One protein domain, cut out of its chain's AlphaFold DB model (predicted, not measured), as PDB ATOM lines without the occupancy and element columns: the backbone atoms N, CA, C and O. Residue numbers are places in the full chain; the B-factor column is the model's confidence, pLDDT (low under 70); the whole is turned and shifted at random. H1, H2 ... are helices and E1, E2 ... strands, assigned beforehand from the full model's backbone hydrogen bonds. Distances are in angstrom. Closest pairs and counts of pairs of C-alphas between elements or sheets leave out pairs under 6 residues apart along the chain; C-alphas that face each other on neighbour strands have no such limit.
ATOM      1  N   ALA A   2       9.314 -11.679 -17.551       23.44
ATOM      2  CA  ALA A   2       9.114 -12.852 -16.715       23.44
ATOM      3  C   ALA A   2       8.400 -12.293 -15.483       23.44
ATOM      4  O   ALA A   2       8.971 -11.488 -14.753       23.44
ATOM      5  N   ALA A   3       7.106 -12.576 -15.401       26.44
ATOM      6  CA  ALA A   3       6.223 -12.144 -14.336       26.44
ATOM      7  C   ALA A   3       6.248 -13.187 -13.215       26.44
ATOM      8  O   ALA A   3       6.241 -14.374 -13.525       26.44
ATOM      9  N   GLY A   4       6.228 -12.700 -11.971       31.64
ATOM     10  CA  GLY A   4       5.477 -13.266 -10.849       31.64
ATOM     11  C   GLY A   4       5.889 -14.626 -10.276       31.64
ATOM     12  O   GLY A   4       6.067 -15.605 -10.983       31.64
ATOM     13  N   GLU A   5       5.905 -14.667  -8.944       28.11
ATOM     14  CA  GLU A   5       5.966 -15.848  -8.076       28.11
ATOM     15  C   GLU A   5       7.302 -16.599  -7.997       28.11
ATOM     16  O   GLU A   5       7.588 -17.528  -8.744       28.11
ATOM     17  N   GLN A   6       8.069 -16.280  -6.950       26.67
ATOM     18  CA  GLN A   6       8.427 -17.260  -5.919       26.67
ATOM     19  C   GLN A   6       9.183 -16.568  -4.783       26.67
ATOM     20  O   GLN A   6      10.243 -15.983  -5.000       26.67
ATOM     21  N   GLY A   7       8.684 -16.737  -3.553       30.67
ATOM     22  CA  GLY A   7       9.453 -16.619  -2.312       30.67
ATOM     23  C   GLY A   7      10.558 -17.677  -2.256       30.67
ATOM     24  O   GLY A   7      10.549 -18.584  -1.429       30.67
ATOM     25  N   SER A   8      11.499 -17.573  -3.187       26.81
ATOM     26  CA  SER A   8      12.676 -18.407  -3.309       26.81
ATOM     27  C   SER A   8      13.869 -17.547  -2.920       26.81
ATOM     28  O   SER A   8      14.218 -16.568  -3.569       26.81
ATOM     29  N   ASN A   9      14.438 -17.895  -1.770       32.84
ATOM     30  CA  ASN A   9      15.722 -17.431  -1.266       32.84
ATOM     31  C   ASN A   9      16.691 -17.168  -2.441       32.84
ATOM     32  O   ASN A   9      17.078 -18.151  -3.084       32.84
ATOM     33  N   PRO A  10      17.052 -15.906  -2.763       37.84
ATOM     34  CA  PRO A  10      17.853 -15.627  -3.942       37.84
ATOM     35  C   PRO A  10      19.153 -16.412  -3.823       37.84
ATOM     36  O   PRO A  10      19.896 -16.306  -2.841       37.84
ATOM     37  N   ALA A  11      19.365 -17.288  -4.805       38.19
ATOM     38  CA  ALA A  11      20.552 -18.106  -4.908       38.19
ATOM     39  C   ALA A  11      21.779 -17.199  -4.758       38.19
ATOM     40  O   ALA A  11      21.890 -16.167  -5.416       38.19
ATOM     41  N   ARG A  12      22.694 -17.600  -3.871       49.50
ATOM     42  CA  ARG A  12      23.964 -16.942  -3.507       49.50
ATOM     43  C   ARG A  12      24.973 -16.842  -4.680       49.50
ATOM     44  O   ARG A  12      26.176 -16.863  -4.444       49.50
ATOM     45  N   GLY A  13      24.510 -16.772  -5.928       56.62
ATOM     46  CA  GLY A  13      25.333 -16.538  -7.111       56.62
ATOM     47  C   GLY A  13      25.733 -15.068  -7.221       56.62
ATOM     48  O   GLY A  13      24.950 -14.179  -6.891       56.62
ATOM     49  N   GLU A  14      26.966 -14.817  -7.646       67.12
ATOM     50  CA  GLU A  14      27.456 -13.470  -7.947       67.12
ATOM     51  C   GLU A  14      26.777 -12.946  -9.218       67.12
ATOM     52  O   GLU A  14      26.689 -13.672 -10.208       67.12
ATOM     53  N   GLN A  15      26.271 -11.711  -9.172       78.75
ATOM     54  CA  GLN A  15      25.542 -11.084 -10.276       78.75
ATOM     55  C   GLN A  15      26.285  -9.855 -10.804       78.75
ATOM     56  O   GLN A  15      26.879  -9.089 -10.041       78.75
ATOM     57  N   ASP A  16      26.199  -9.656 -12.117       84.12
ATOM     58  CA  ASP A  16      26.793  -8.509 -12.819       84.12
ATOM     59  C   ASP A  16      25.801  -7.354 -12.939       84.12
ATOM     60  O   ASP A  16      26.189  -6.191 -12.996       84.12
ATOM     61  N   LEU A  17      24.516  -7.690 -12.977       87.88
ATOM     62  CA  LEU A  17      23.408  -6.765 -13.100       87.88
ATOM     63  C   LEU A  17      22.279  -7.259 -12.206       87.88
ATOM     64  O   LEU A  17      21.837  -8.401 -12.325       87.88
ATOM     65  N   VAL A  18      21.792  -6.383 -11.338       90.19
ATOM     66  CA  VAL A  18      20.582  -6.610 -10.552       90.19
ATOM     67  C   VAL A  18      19.593  -5.520 -10.921       90.19
ATOM     68  O   VAL A  18      19.900  -4.335 -10.811       90.19
ATOM     69  N   VAL A  19      18.406  -5.929 -11.366       90.69
ATOM     70  CA  VAL A  19      17.286  -5.025 -11.632       90.69
ATOM     71  C   VAL A  19      16.270  -5.208 -10.516       90.69
ATOM     72  O   VAL A  19      15.766  -6.310 -10.313       90.69
ATOM     73  N   PHE A  20      16.002  -4.136  -9.782       90.81
ATOM     74  CA  PHE A  20      15.015  -4.089  -8.718       90.81
ATOM     75  C   PHE A  20      13.813  -3.284  -9.197       90.81
ATOM     76  O   PHE A  20      13.936  -2.094  -9.492       90.81
ATOM     77  N   ASP A  21      12.662  -3.939  -9.290       89.00
ATOM     78  CA  ASP A  21      11.413  -3.316  -9.711       89.00
ATOM     79  C   ASP A  21      10.632  -2.836  -8.484       89.00
ATOM     80  O   ASP A  21      10.163  -3.653  -7.702       89.00
ATOM     81  N   ALA A  22      10.521  -1.515  -8.322       87.38
ATOM     82  CA  ALA A  22       9.633  -0.871  -7.353       87.38
ATOM     83  C   ALA A  22       8.483  -0.103  -8.039       87.38
ATOM     84  O   ALA A  22       7.829   0.735  -7.417       87.38
ATOM     85  N   VAL A  23       8.265  -0.330  -9.342       83.44
ATOM     86  CA  VAL A  23       7.187   0.281 -10.141       83.44
ATOM     87  C   VAL A  23       5.949  -0.604 -10.145       83.44
ATOM     88  O   VAL A  23       4.827  -0.097 -10.185       83.44
ATOM     89  N   SER A  24       6.150  -1.922 -10.136       79.38
ATOM     90  CA  SER A  24       5.068  -2.900 -10.174       79.38
ATOM     91  C   SER A  24       4.084  -2.711  -9.016       79.38
ATOM     92  O   SER A  24       4.459  -2.650  -7.849       79.38
ATOM     93  N   SER A  25       2.787  -2.685  -9.337       67.25
ATOM     94  CA  SER A  25       1.700  -2.501  -8.362       67.25
ATOM     95  C   SER A  25       1.597  -3.620  -7.322       67.25
ATOM     96  O   SER A  25       0.911  -3.455  -6.321       67.25
ATOM     97  N   GLU A  26       2.248  -4.757  -7.569       69.38
ATOM     98  CA  GLU A  26       2.238  -5.934  -6.694       69.38
ATOM     99  C   GLU A  26       3.491  -6.042  -5.810       69.38
ATOM    100  O   GLU A  26       3.495  -6.804  -4.848       69.38
ATOM    101  N   ALA A  27       4.551  -5.287  -6.111       69.00
ATOM    102  CA  ALA A  27       5.847  -5.383  -5.448       69.00
ATOM    103  C   ALA A  27       6.455  -3.978  -5.334       69.00
ATOM    104  O   ALA A  27       7.122  -3.496  -6.244       69.00
ATOM    105  N   GLY A  28       6.151  -3.286  -4.233       83.12
ATOM    106  CA  GLY A  28       6.762  -1.995  -3.914       83.12
ATOM    107  C   GLY A  28       8.240  -2.139  -3.536       83.12
ATOM    108  O   GLY A  28       8.859  -3.190  -3.706       83.12
ATOM    109  N   PHE A  29       8.828  -1.080  -2.988       89.06
ATOM    110  CA  PHE A  29      10.208  -1.109  -2.529       89.06
ATOM    111  C   PHE A  29      10.326  -1.784  -1.159       89.06
ATOM    112  O   PHE A  29      10.106  -1.143  -0.134       89.06
ATOM    113  N   ASP A  30      10.754  -3.049  -1.133       87.25
ATOM    114  CA  ASP A  30      11.177  -3.715   0.104       87.25
ATOM    115  C   ASP A  30      12.665  -3.429   0.408       87.25
ATOM    116  O   ASP A  30      13.554  -3.930  -0.297       87.25
ATOM    117  N   PRO A  31      12.978  -2.680   1.487       84.00
ATOM    118  CA  PRO A  31      14.357  -2.388   1.871       84.00
ATOM    119  C   PRO A  31      15.180  -3.637   2.193       84.00
ATOM    120  O   PRO A  31      16.400  -3.637   1.999       84.00
ATOM    121  N   GLU A  32      14.544  -4.695   2.707       77.00
ATOM    122  CA  GLU A  32      15.235  -5.924   3.088       77.00
ATOM    123  C   GLU A  32      15.686  -6.695   1.846       77.00
ATOM    124  O   GLU A  32      16.875  -7.011   1.717       77.00
ATOM    125  N   ALA A  33      14.777  -6.920   0.894       83.12
ATOM    126  CA  ALA A  33      15.112  -7.509  -0.396       83.12
ATOM    127  C   ALA A  33      16.152  -6.673  -1.158       83.12
ATOM    128  O   ALA A  33      17.118  -7.236  -1.679       83.12
ATOM    129  N   PHE A  34      16.026  -5.341  -1.180       86.38
ATOM    130  CA  PHE A  34      17.001  -4.463  -1.837       86.38
ATOM    131  C   PHE A  34      18.400  -4.588  -1.209       86.38
ATOM    132  O   PHE A  34      19.411  -4.729  -1.907       86.38
ATOM    133  N   GLY A  35      18.479  -4.609   0.125       79.94
ATOM    134  CA  GLY A  35      19.726  -4.831   0.859       79.94
ATOM    135  C   GLY A  35      20.321  -6.228   0.639       79.94
ATOM    136  O   GLY A  35      21.540  -6.384   0.555       79.94
ATOM    137  N   ALA A  36      19.481  -7.259   0.520       75.88
ATOM    138  CA  ALA A  36      19.925  -8.620   0.232       75.88
ATOM    139  C   ALA A  36      20.473  -8.759  -1.198       75.88
ATOM    140  O   ALA A  36      21.537  -9.350  -1.390       75.88
ATOM    141  N   LEU A  37      19.777  -8.180  -2.181       82.75
ATOM    142  CA  LEU A  37      20.121  -8.245  -3.602       82.75
ATOM    143  C   LEU A  37      21.327  -7.374  -3.960       82.75
ATOM    144  O   LEU A  37      22.210  -7.830  -4.677       82.75
ATOM    145  N   SER A  38      21.455  -6.172  -3.395       81.69
ATOM    146  CA  SER A  38      22.700  -5.393  -3.526       81.69
ATOM    147  C   SER A  38      23.917  -6.163  -2.985       81.69
ATOM    148  O   SER A  38      25.033  -6.021  -3.482       81.69
ATOM    149  N   GLY A  39      23.694  -7.061  -2.018       71.44
ATOM    150  CA  GLY A  39      24.684  -7.990  -1.482       71.44
ATOM    151  C   GLY A  39      25.228  -9.034  -2.475       71.44
ATOM    152  O   GLY A  39      26.288  -9.613  -2.214       71.44
ATOM    153  N   THR A  40      24.522  -9.306  -3.578       76.56
ATOM    154  CA  THR A  40      24.906 -10.324  -4.575       76.56
ATOM    155  C   THR A  40      25.733  -9.757  -5.727       76.56
ATOM    156  O   THR A  40      26.390 -10.530  -6.428       76.56
ATOM    157  N   LEU A  41      25.766  -8.430  -5.886       78.19
ATOM    158  CA  LEU A  41      26.551  -7.761  -6.922       78.19
ATOM    159  C   LEU A  41      28.052  -7.960  -6.707       78.19
ATOM    160  O   LEU A  41      28.572  -7.773  -5.599       78.19
ATOM    161  N   ARG A  42      28.752  -8.319  -7.787       75.00
ATOM    162  CA  ARG A  42      30.220  -8.359  -7.815       75.00
ATOM    163  C   ARG A  42      30.811  -6.968  -8.047       75.00
ATOM    164  O   ARG A  42      30.125  -6.052  -8.496       75.00
ATOM    165  N   ALA A  43      32.113  -6.825  -7.807       72.62
ATOM    166  CA  ALA A  43      32.842  -5.602  -8.130       72.62
ATOM    167  C   ALA A  43      32.671  -5.225  -9.616       72.62
ATOM    168  O   ALA A  43      32.914  -6.043 -10.505       72.62
ATOM    169  N   GLY A  44      32.264  -3.979  -9.871       76.31
ATOM    170  CA  GLY A  44      31.960  -3.477 -11.215       76.31
ATOM    171  C   GLY A  44      30.581  -3.873 -11.755       76.31
ATOM    172  O   GLY A  44      30.290  -3.570 -12.908       76.31
ATOM    173  N   GLY A  45      29.749  -4.549 -10.956       83.44
ATOM    174  CA  GLY A  45      28.354  -4.814 -11.292       83.44
ATOM    175  C   GLY A  45      27.466  -3.570 -11.166       83.44
ATOM    176  O   GLY A  45      27.838  -2.587 -10.526       83.44
ATOM    177  N   LEU A  46      26.281  -3.625 -11.773       87.12
ATOM    178  CA  LEU A  46      25.320  -2.524 -11.829       87.12
ATOM    179  C   LEU A  46      24.033  -2.867 -11.065       87.12
ATOM    180  O   LEU A  46      23.426  -3.914 -11.290       87.12
ATOM    181  N   MET A  47      23.589  -1.953 -10.201       90.25
ATOM    182  CA  MET A  47      22.260  -1.987  -9.585       90.25
ATOM    183  C   MET A  47      21.339  -1.028 -10.341       90.25
ATOM    184  O   MET A  47      21.618   0.167 -10.399       90.25
ATOM    185  N   VAL A  48      20.238  -1.533 -10.891       91.62
ATOM    186  CA  VAL A  48      19.199  -0.719 -11.536       91.62
ATOM    187  C   VAL A  48      17.957  -0.756 -10.661       91.62
ATOM    188  O   VAL A  48      17.333  -1.803 -10.522       91.62
ATOM    189  N   LEU A  49      17.595   0.382 -10.071       92.31
ATOM    190  CA  LEU A  49      16.361   0.541  -9.308       92.31
ATOM    191  C   LEU A  49      15.321   1.242 -10.186       92.31
ATOM    192  O   LEU A  49      15.492   2.404 -10.546       92.31
ATOM    193  N   MET A  50      14.253   0.530 -10.537       91.19
ATOM    194  CA  MET A  50      13.137   1.090 -11.291       91.19
ATOM    195  C   MET A  50      12.128   1.685 -10.317       91.19
ATOM    196  O   MET A  50      11.625   0.982  -9.443       91.19
ATOM    197  N   THR A  51      11.822   2.971 -10.473       90.25
ATOM    198  CA  THR A  51      10.926   3.709  -9.576       90.25
ATOM    199  C   THR A  51       9.842   4.434 -10.368       90.25
ATOM    200  O   THR A  51      10.110   4.898 -11.481       90.25
ATOM    201  N   PRO A  52       8.621   4.578  -9.825       88.19
ATOM    202  CA  PRO A  52       7.607   5.416 -10.447       88.19
ATOM    203  C   PRO A  52       8.041   6.893 -10.438       88.19
ATOM    204  O   PRO A  52       8.890   7.306  -9.647       88.19
ATOM    205  N   ALA A  53       7.462   7.711 -11.319       85.38
ATOM    206  CA  ALA A  53       7.836   9.126 -11.445       85.38
ATOM    207  C   ALA A  53       7.568   9.942 -10.164       85.38
ATOM    208  O   ALA A  53       8.233  10.941  -9.911       85.38
ATOM    209  N   ASP A  54       6.608   9.507  -9.351       86.88
ATOM    210  CA  ASP A  54       6.214  10.102  -8.076       86.88
ATOM    211  C   ASP A  54       6.789   9.348  -6.859       86.88
ATOM    212  O   ASP A  54       6.248   9.435  -5.752       86.88
ATOM    213  N   TRP A  55       7.883   8.597  -7.035       88.88
ATOM    214  CA  TRP A  55       8.464   7.780  -5.969       88.88
ATOM    215  C   TRP A  55       8.889   8.613  -4.753       88.88
ATOM    216  O   TRP A  55       9.703   9.535  -4.838       88.88
ATOM    217  N   GLY A  56       8.313   8.269  -3.599       87.06
ATOM    218  CA  GLY A  56       8.464   9.004  -2.344       87.06
ATOM    219  C   GLY A  56       7.318   9.967  -2.019       87.06
ATOM    220  O   GLY A  56       7.156  10.318  -0.851       87.06
ATOM    221  N   ALA A  57       6.473  10.346  -2.983       88.06
ATOM    222  CA  ALA A  57       5.337  11.241  -2.733       88.06
ATOM    223  C   ALA A  57       4.171  10.545  -2.007       88.06
ATOM    224  O   ALA A  57       3.448  11.187  -1.246       88.06
ATOM    225  N   ARG A  58       4.011   9.234  -2.214       87.88
ATOM    226  CA  ARG A  58       2.977   8.399  -1.590       87.88
ATOM    227  C   ARG A  58       3.531   7.028  -1.185       87.88
ATOM    228  O   ARG A  58       4.595   6.651  -1.680       87.88
ATOM    229  N   PRO A  59       2.855   6.310  -0.268       86.94
ATOM    230  CA  PRO A  59       3.145   4.906   0.008       86.94
ATOM    231  C   PRO A  59       3.085   4.077  -1.275       86.94
ATOM    232  O   PRO A  59       2.235   4.326  -2.132       86.94
ATOM    233  N   ASP A  60       3.991   3.114  -1.409       88.38
ATOM    234  CA  ASP A  60       3.963   2.137  -2.497       88.38
ATOM    235  C   ASP A  60       3.276   0.833  -2.050       88.38
ATOM    236  O   ASP A  60       2.727   0.742  -0.950       88.38
ATOM    237  N   ALA A  61       3.291  -0.185  -2.911       85.81
ATOM    238  CA  ALA A  61       2.637  -1.459  -2.632       85.81
ATOM    239  C   ALA A  61       3.242  -2.229  -1.436       85.81
ATOM    240  O   ALA A  61       2.532  -3.025  -0.821       85.81
ATOM    241  N   ASP A  62       4.502  -1.976  -1.049       86.00
ATOM    242  CA  ASP A  62       5.139  -2.665   0.086       86.00
ATOM    243  C   ASP A  62       4.495  -2.264   1.422       86.00
ATOM    244  O   ASP A  62       4.412  -3.058   2.357       86.00
ATOM    245  N   TYR A  63       3.930  -1.056   1.499       86.38
ATOM    246  CA  TYR A  63       3.284  -0.544   2.707       86.38
ATOM    247  C   TYR A  63       2.046  -1.350   3.124       86.38
ATOM    248  O   TYR A  63       1.636  -1.268   4.284       86.38
ATOM    249  N   ALA A  64       1.489  -2.181   2.235       85.19
ATOM    250  CA  ALA A  64       0.400  -3.098   2.559       85.19
ATOM    251  C   ALA A  64       0.744  -4.056   3.709       85.19
ATOM    252  O   ALA A  64      -0.109  -4.321   4.553       85.19
ATOM    253  N   ARG A  65       1.998  -4.523   3.801       84.25
ATOM    254  CA  ARG A  65       2.442  -5.415   4.892       84.25
ATOM    255  C   ARG A  65       2.707  -4.683   6.211       84.25
ATOM    256  O   ARG A  65       2.821  -5.327   7.249       84.25
ATOM    257  N   LEU A  66       2.880  -3.360   6.155       84.31
ATOM    258  CA  LEU A  66       3.167  -2.502   7.309       84.31
ATOM    259  C   LEU A  66       1.890  -1.937   7.940       84.31
ATOM    260  O   LEU A  66       1.918  -1.496   9.087       84.31
ATOM    261  N   ALA A  67       0.793  -1.903   7.182       85.44
ATOM    262  CA  ALA A  67      -0.487  -1.403   7.647       85.44
ATOM    263  C   ALA A  67      -1.102  -2.361   8.677       85.44
ATOM    264  O   ALA A  67      -1.356  -3.531   8.393       85.44
ATOM    265  N   GLU A  68      -1.372  -1.843   9.872       85.12
ATOM    266  CA  GLU A  68      -2.103  -2.545  10.925       85.12
ATOM    267  C   GLU A  68      -3.440  -1.842  11.171       85.12
ATOM    268  O   GLU A  68      -3.526  -0.610  11.161       85.12
ATOM    269  N   HIS A  69      -4.496  -2.622  11.413       79.31
ATOM    270  CA  HIS A  69      -5.827  -2.090  11.686       79.31
ATOM    271  C   HIS A  69      -5.791  -1.067  12.846       79.31
ATOM    272  O   HIS A  69      -5.270  -1.387  13.915       79.31
ATOM    273  N   PRO A  70      -6.383   0.139  12.700       82.69
ATOM    274  CA  PRO A  70      -7.351   0.556  11.676       82.69
ATOM    275  C   PRO A  70      -6.751   1.312  10.474       82.69
ATOM    276  O   PRO A  70      -7.491   1.926   9.707       82.69
ATOM    277  N   TRP A  71      -5.428   1.338  10.321       85.50
ATOM    278  CA  TRP A  71      -4.771   2.103   9.266       85.50
ATOM    279  C   TRP A  71      -4.803   1.349   7.938       85.50
ATOM    280  O   TRP A  71      -4.490   0.162   7.884       85.50
ATOM    281  N   SER A  72      -5.157   2.051   6.862       85.31
ATOM    282  CA  SER A  72      -4.974   1.556   5.499       85.31
ATOM    283  C   SER A  72      -3.602   1.993   4.962       85.31
ATOM    284  O   SER A  72      -3.059   2.999   5.438       85.31
ATOM    285  N   PRO A  73      -3.019   1.274   3.988       82.88
ATOM    286  CA  PRO A  73      -1.688   1.582   3.460       82.88
ATOM    287  C   PRO A  73      -1.571   3.010   2.917       82.88
ATOM    288  O   PRO A  73      -0.538   3.651   3.085       82.88
ATOM    289  N   GLU A  74      -2.648   3.543   2.336       84.88
ATOM    290  CA  GLU A  74      -2.699   4.894   1.765       84.88
ATOM    291  C   GLU A  74      -2.622   5.991   2.837       84.88
ATOM    292  O   GLU A  74      -2.202   7.110   2.548       84.88
ATOM    293  N   ASN A  75      -3.002   5.668   4.078       86.19
ATOM    294  CA  ASN A  75      -2.964   6.591   5.214       86.19
ATOM    295  C   ASN A  75      -1.598   6.616   5.917       86.19
ATOM    296  O   ASN A  75      -1.386   7.409   6.838       86.19
ATOM    297  N   LEU A  76      -0.669   5.746   5.516       87.12
ATOM    298  CA  LEU A  76       0.681   5.723   6.058       87.12
ATOM    299  C   LEU A  76       1.540   6.837   5.446       87.12
ATOM    300  O   LEU A  76       1.319   7.310   4.335       87.12
ATOM    301  N   SER A  77       2.570   7.270   6.173       88.06
ATOM    302  CA  SER A  77       3.484   8.299   5.671       88.06
ATOM    303  C   SER A  77       4.606   7.697   4.818       88.06
ATOM    304  O   SER A  77       5.329   6.814   5.284       88.06
ATOM    305  N   SER A  78       4.867   8.256   3.638       90.12
ATOM    306  CA  SER A  78       5.953   7.843   2.730       90.12
ATOM    307  C   SER A  78       7.333   8.427   3.078       90.12
ATOM    308  O   SER A  78       8.230   8.465   2.238       90.12
ATOM    309  N   ARG A  79       7.546   8.895   4.319       90.12
ATOM    310  CA  ARG A  79       8.764   9.635   4.723       90.12
ATOM    311  C   ARG A  79      10.064   8.873   4.449       90.12
ATOM    312  O   ARG A  79      11.069   9.499   4.127       90.12
ATOM    313  N   TYR A  80      10.047   7.546   4.592       89.50
ATOM    314  CA  TYR A  80      11.197   6.697   4.282       89.50
ATOM    315  C   TYR A  80      11.541   6.753   2.788       89.50
ATOM    316  O   TYR A  80      12.670   7.102   2.448       89.50
ATOM    317  N   LEU A  81      10.560   6.508   1.912       90.44
ATOM    318  CA  LEU A  81      10.734   6.578   0.458       90.44
ATOM    319  C   LEU A  81      11.105   7.991  -0.004       90.44
ATOM    320  O   LEU A  81      12.019   8.147  -0.805       90.44
ATOM    321  N   ALA A  82      10.470   9.029   0.548       90.44
ATOM    322  CA  ALA A  82      10.805  10.424   0.255       90.44
ATOM    323  C   ALA A  82      12.270  10.741   0.591       90.44
ATOM    324  O   ALA A  82      12.984  11.367  -0.193       90.44
ATOM    325  N   ARG A  83      12.740  10.277   1.756       91.94
ATOM    326  CA  ARG A  83      14.136  10.432   2.163       91.94
ATOM    327  C   ARG A  83      15.071   9.639   1.252       91.94
ATOM    328  O   ARG A  83      16.093  10.184   0.855       91.94
ATOM    329  N   LEU A  84      14.747   8.386   0.940       90.50
ATOM    330  CA  LEU A  84      15.574   7.531   0.088       90.50
ATOM    331  C   LEU A  84      15.704   8.106  -1.329       90.50
ATOM    332  O   LEU A  84      16.817   8.246  -1.822       90.50
ATOM    333  N   SER A  85      14.587   8.518  -1.931       90.50
ATOM    334  CA  SER A  85      14.534   9.198  -3.231       90.50
ATOM    335  C   SER A  85      15.406  10.459  -3.244       90.50
ATOM    336  O   SER A  85      16.229  10.647  -4.140       90.50
ATOM    337  N   SER A  86      15.320  11.279  -2.190       89.81
ATOM    338  CA  SER A  86      16.166  12.468  -2.029       89.81
ATOM    339  C   SER A  86      17.654  12.125  -1.886       89.81
ATOM    340  O   SER A  86      18.492  12.758  -2.525       89.81
ATOM    341  N   LEU A  87      18.008  11.110  -1.093       90.12
ATOM    342  CA  LEU A  87      19.403  10.688  -0.923       90.12
ATOM    343  C   LEU A  87      20.002  10.163  -2.232       90.12
ATOM    344  O   LEU A  87      21.106  10.561  -2.583       90.12
ATOM    345  N   LEU A  88      19.265   9.324  -2.964       89.31
ATOM    346  CA  LEU A  88      19.714   8.771  -4.243       89.31
ATOM    347  C   LEU A  88      19.845   9.852  -5.318       89.31
ATOM    348  O   LEU A  88      20.823   9.856  -6.052       89.31
ATOM    349  N   SER A  89      18.915  10.811  -5.368       87.06
ATOM    350  CA  SER A  89      18.971  11.919  -6.334       87.06
ATOM    351  C   SER A  89      20.148  12.872  -6.095       87.06
ATOM    352  O   SER A  89      20.599  13.535  -7.023       87.06
ATOM    353  N   ASN A  90      20.635  12.962  -4.853       87.06
ATOM    354  CA  ASN A  90      21.769  13.812  -4.480       87.06
ATOM    355  C   ASN A  90      23.109  13.057  -4.443       87.06
ATOM    356  O   ASN A  90      24.145  13.676  -4.193       87.06
ATOM    357  N   ALA A  91      23.108  11.737  -4.650       87.12
ATOM    358  CA  ALA A  91      24.323  10.937  -4.640       87.12
ATOM    359  C   ALA A  91      25.053  11.085  -5.988       87.12
ATOM    360  O   ALA A  91      24.496  10.712  -7.020       87.12
ATOM    361  N   PRO A  92      26.300  11.593  -6.016       83.38
ATOM    362  CA  PRO A  92      27.032  11.810  -7.267       83.38
ATOM    363  C   PRO A  92      27.343  10.506  -8.017       83.38
ATOM    364  O   PRO A  92      27.660  10.530  -9.203       83.38
ATOM    365  N   GLU A  93      27.271   9.367  -7.331       85.69
ATOM    366  CA  GLU A  93      27.526   8.047  -7.899       85.69
ATOM    367  C   GLU A  93      26.277   7.382  -8.508       85.69
ATOM    368  O   GLU A  93      26.390   6.314  -9.110       85.69
ATOM    369  N   VAL A  94      25.095   7.999  -8.380       88.88
ATOM    370  CA  VAL A  94      23.827   7.488  -8.920       88.88
ATOM    371  C   VAL A  94      23.468   8.225 -10.210       88.88
ATOM    372  O   VAL A  94      23.380   9.448 -10.240       88.88
ATOM    373  N   ALA A  95      23.221   7.467 -11.279       89.19
ATOM    374  CA  ALA A  95      22.750   8.000 -12.554       89.19
ATOM    375  C   ALA A  95      21.211   8.005 -12.608       89.19
ATOM    376  O   ALA A  95      20.617   6.921 -12.640       89.19
ATOM    377  N   PRO A  96      20.537   9.166 -12.666       88.06
ATOM    378  CA  PRO A  96      19.123   9.194 -13.011       88.06
ATOM    379  C   PRO A  96      18.950   8.768 -14.474       88.06
ATOM    380  O   PRO A  96      19.576   9.325 -15.375       88.06
ATOM    381  N   TRP A  97      18.076   7.791 -14.720       89.88
ATOM    382  CA  TRP A  97      17.804   7.281 -16.064       89.88
ATOM    383  C   TRP A  97      16.305   7.355 -16.392       89.88
ATOM    384  O   TRP A  97      15.552   6.428 -16.090       89.88
ATOM    385  N   PRO A  98      15.838   8.466 -16.997       87.56
ATOM    386  CA  PRO A  98      14.454   8.602 -17.440       87.56
ATOM    387  C   PRO A  98      14.119   7.646 -18.591       87.56
ATOM    388  O   PRO A  98      14.942   7.397 -19.476       87.56
ATOM    389  N   ALA A  99      12.874   7.164 -18.627       84.25
ATOM    390  CA  ALA A  99      12.391   6.316 -19.712       84.25
ATOM    391  C   ALA A  99      12.516   7.031 -21.070       84.25
ATOM    392  O   ALA A  99      12.013   8.138 -21.252       84.25
ATOM    393  N   GLY A 100      13.185   6.384 -22.028       83.12
ATOM    394  CA  GLY A 100      13.418   6.929 -23.370       83.12
ATOM    395  C   GLY A 100      14.685   7.780 -23.523       83.12
ATOM    396  O   GLY A 100      14.984   8.194 -24.640       83.12
ATOM    397  N   ALA A 101      15.452   8.006 -22.452       87.56
ATOM    398  CA  ALA A 101      16.778   8.621 -22.520       87.56
ATOM    399  C   ALA A 101      17.893   7.558 -22.555       87.56
ATOM    400  O   ALA A 101      17.686   6.403 -22.179       87.56
ATOM    401  N   ALA A 102      19.094   7.949 -22.988       84.31
ATOM    402  CA  ALA A 102      20.294   7.138 -22.789       84.31
ATOM    403  C   ALA A 102      20.814   7.331 -21.350       84.31
ATOM    404  O   ALA A 102      20.767   8.455 -20.849       84.31
ATOM    405  N   PRO A 103      21.301   6.275 -20.675       82.56
ATOM    406  CA  PRO A 103      21.847   6.411 -19.331       82.56
ATOM    407  C   PRO A 103      23.200   7.137 -19.368       82.56
ATOM    408  O   PRO A 103      24.142   6.681 -20.019       82.56
ATOM    409  N   GLU A 104      23.314   8.243 -18.636       83.19
ATOM    410  CA  GLU A 104      24.586   8.932 -18.410       83.19
ATOM    411  C   GLU A 104      25.270   8.335 -17.176       83.19
ATOM    412  O   GLU A 104      24.960   8.680 -16.038       83.19
ATOM    413  N   ILE A 105      26.178   7.384 -17.396       79.12
ATOM    414  CA  ILE A 105      26.865   6.687 -16.303       79.12
ATOM    415  C   ILE A 105      27.975   7.597 -15.746       79.12
ATOM    416  O   ILE A 105      28.902   7.934 -16.492       79.12
ATOM    417  N   PRO A 106      27.935   7.986 -14.456       78.81
ATOM    418  CA  PRO A 106      28.979   8.804 -13.862       78.81
ATOM    419  C   PRO A 106      30.301   8.038 -13.848       78.81
ATOM    420  O   PRO A 106      30.356   6.829 -13.611       78.81
ATOM    421  N   THR A 107      31.399   8.756 -14.077       75.94
ATOM    422  CA  THR A 107      32.732   8.169 -13.910       75.94
ATOM    423  C   THR A 107      33.013   8.026 -12.420       75.94
ATOM    424  O   THR A 107      33.250   9.014 -11.726       75.94
ATOM    425  N   LEU A 108      32.982   6.794 -11.921       73.19
ATOM    426  CA  LEU A 108      33.322   6.504 -10.533       73.19
ATOM    427  C   LEU A 108      34.833   6.651 -10.328       73.19
ATOM    428  O   LEU A 108      35.633   6.152 -11.124       73.19
ATOM    429  N   ALA A 109      35.227   7.323  -9.247       67.50
ATOM    430  CA  ALA A 109      36.630   7.418  -8.870       67.50
ATOM    431  C   ALA A 109      37.199   6.008  -8.655       67.50
ATOM    432  O   ALA A 109      36.648   5.206  -7.897       67.50
ATOM    433  N   SER A 110      38.312   5.697  -9.317       62.34
ATOM    434  CA  SER A 110      39.004   4.428  -9.113       62.34
ATOM    435  C   SER A 110      39.525   4.366  -7.678       62.34
ATOM    436  O   SER A 110      40.411   5.140  -7.310       62.34
TER     437      SER A 110
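What this domain is: This is residues 2 to 110 of the 308 residues of the protein "tRNA(Met) cytidine acetyltransferase TmcA" of Halomonas elongata (UniProt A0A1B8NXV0). There is little regular structure: two parallel strands, E1 and E2, make a ribbon with H1 over one face, while H2 and H3 lie among long loops. Of 109 printed residues, 41 are in named elements, mixed, in the order E1, H1, E2, H2, H3. The whole is only just compact, close to loose, radius of gyration of the C-alphas 15.3 A, and elongated, 51 by 32 by 25 A.

Where its parts are: E1 is residues 15 to 21, starting at C-alpha (25.542, -11.084, -10.276). H1 is 31 to 38; E2, 41 to 50, 16.7 A, bends by 122 degrees at residue 44. H2 is 61 to 65; H3, 79 to 89, 15.2 A, ends at C-alpha (18.971, 11.919, -6.334).

How they stand to each other: E1 and E2 are parallel neighbours at 15 degrees; N 20 and O 48 are 2.8 A apart, within hydrogen-bond range. E1, H1, E2 form a strand-helix-strand unit, parallel strands joined through a helix, with a right-handed crossover. The closest C-alphas of E1 and H1, Val 18 and Leu 37, are 7.2 A apart. H3 is apart from E1, E2, H1 and H2. Every O i to N i+4 pair is within range in H1 and H3; H2 has 0 of 1, but 2 of 2 O i to N i+3.

The domain as a whole: The farthest C-alphas, Pro 70 and Ser 110, are 51.0 A apart. The printed part has no cut; the link H2 to H3 is long. The pLDDT is under 70 at residues 2 to 14, 25 to 27 and 109 to 110.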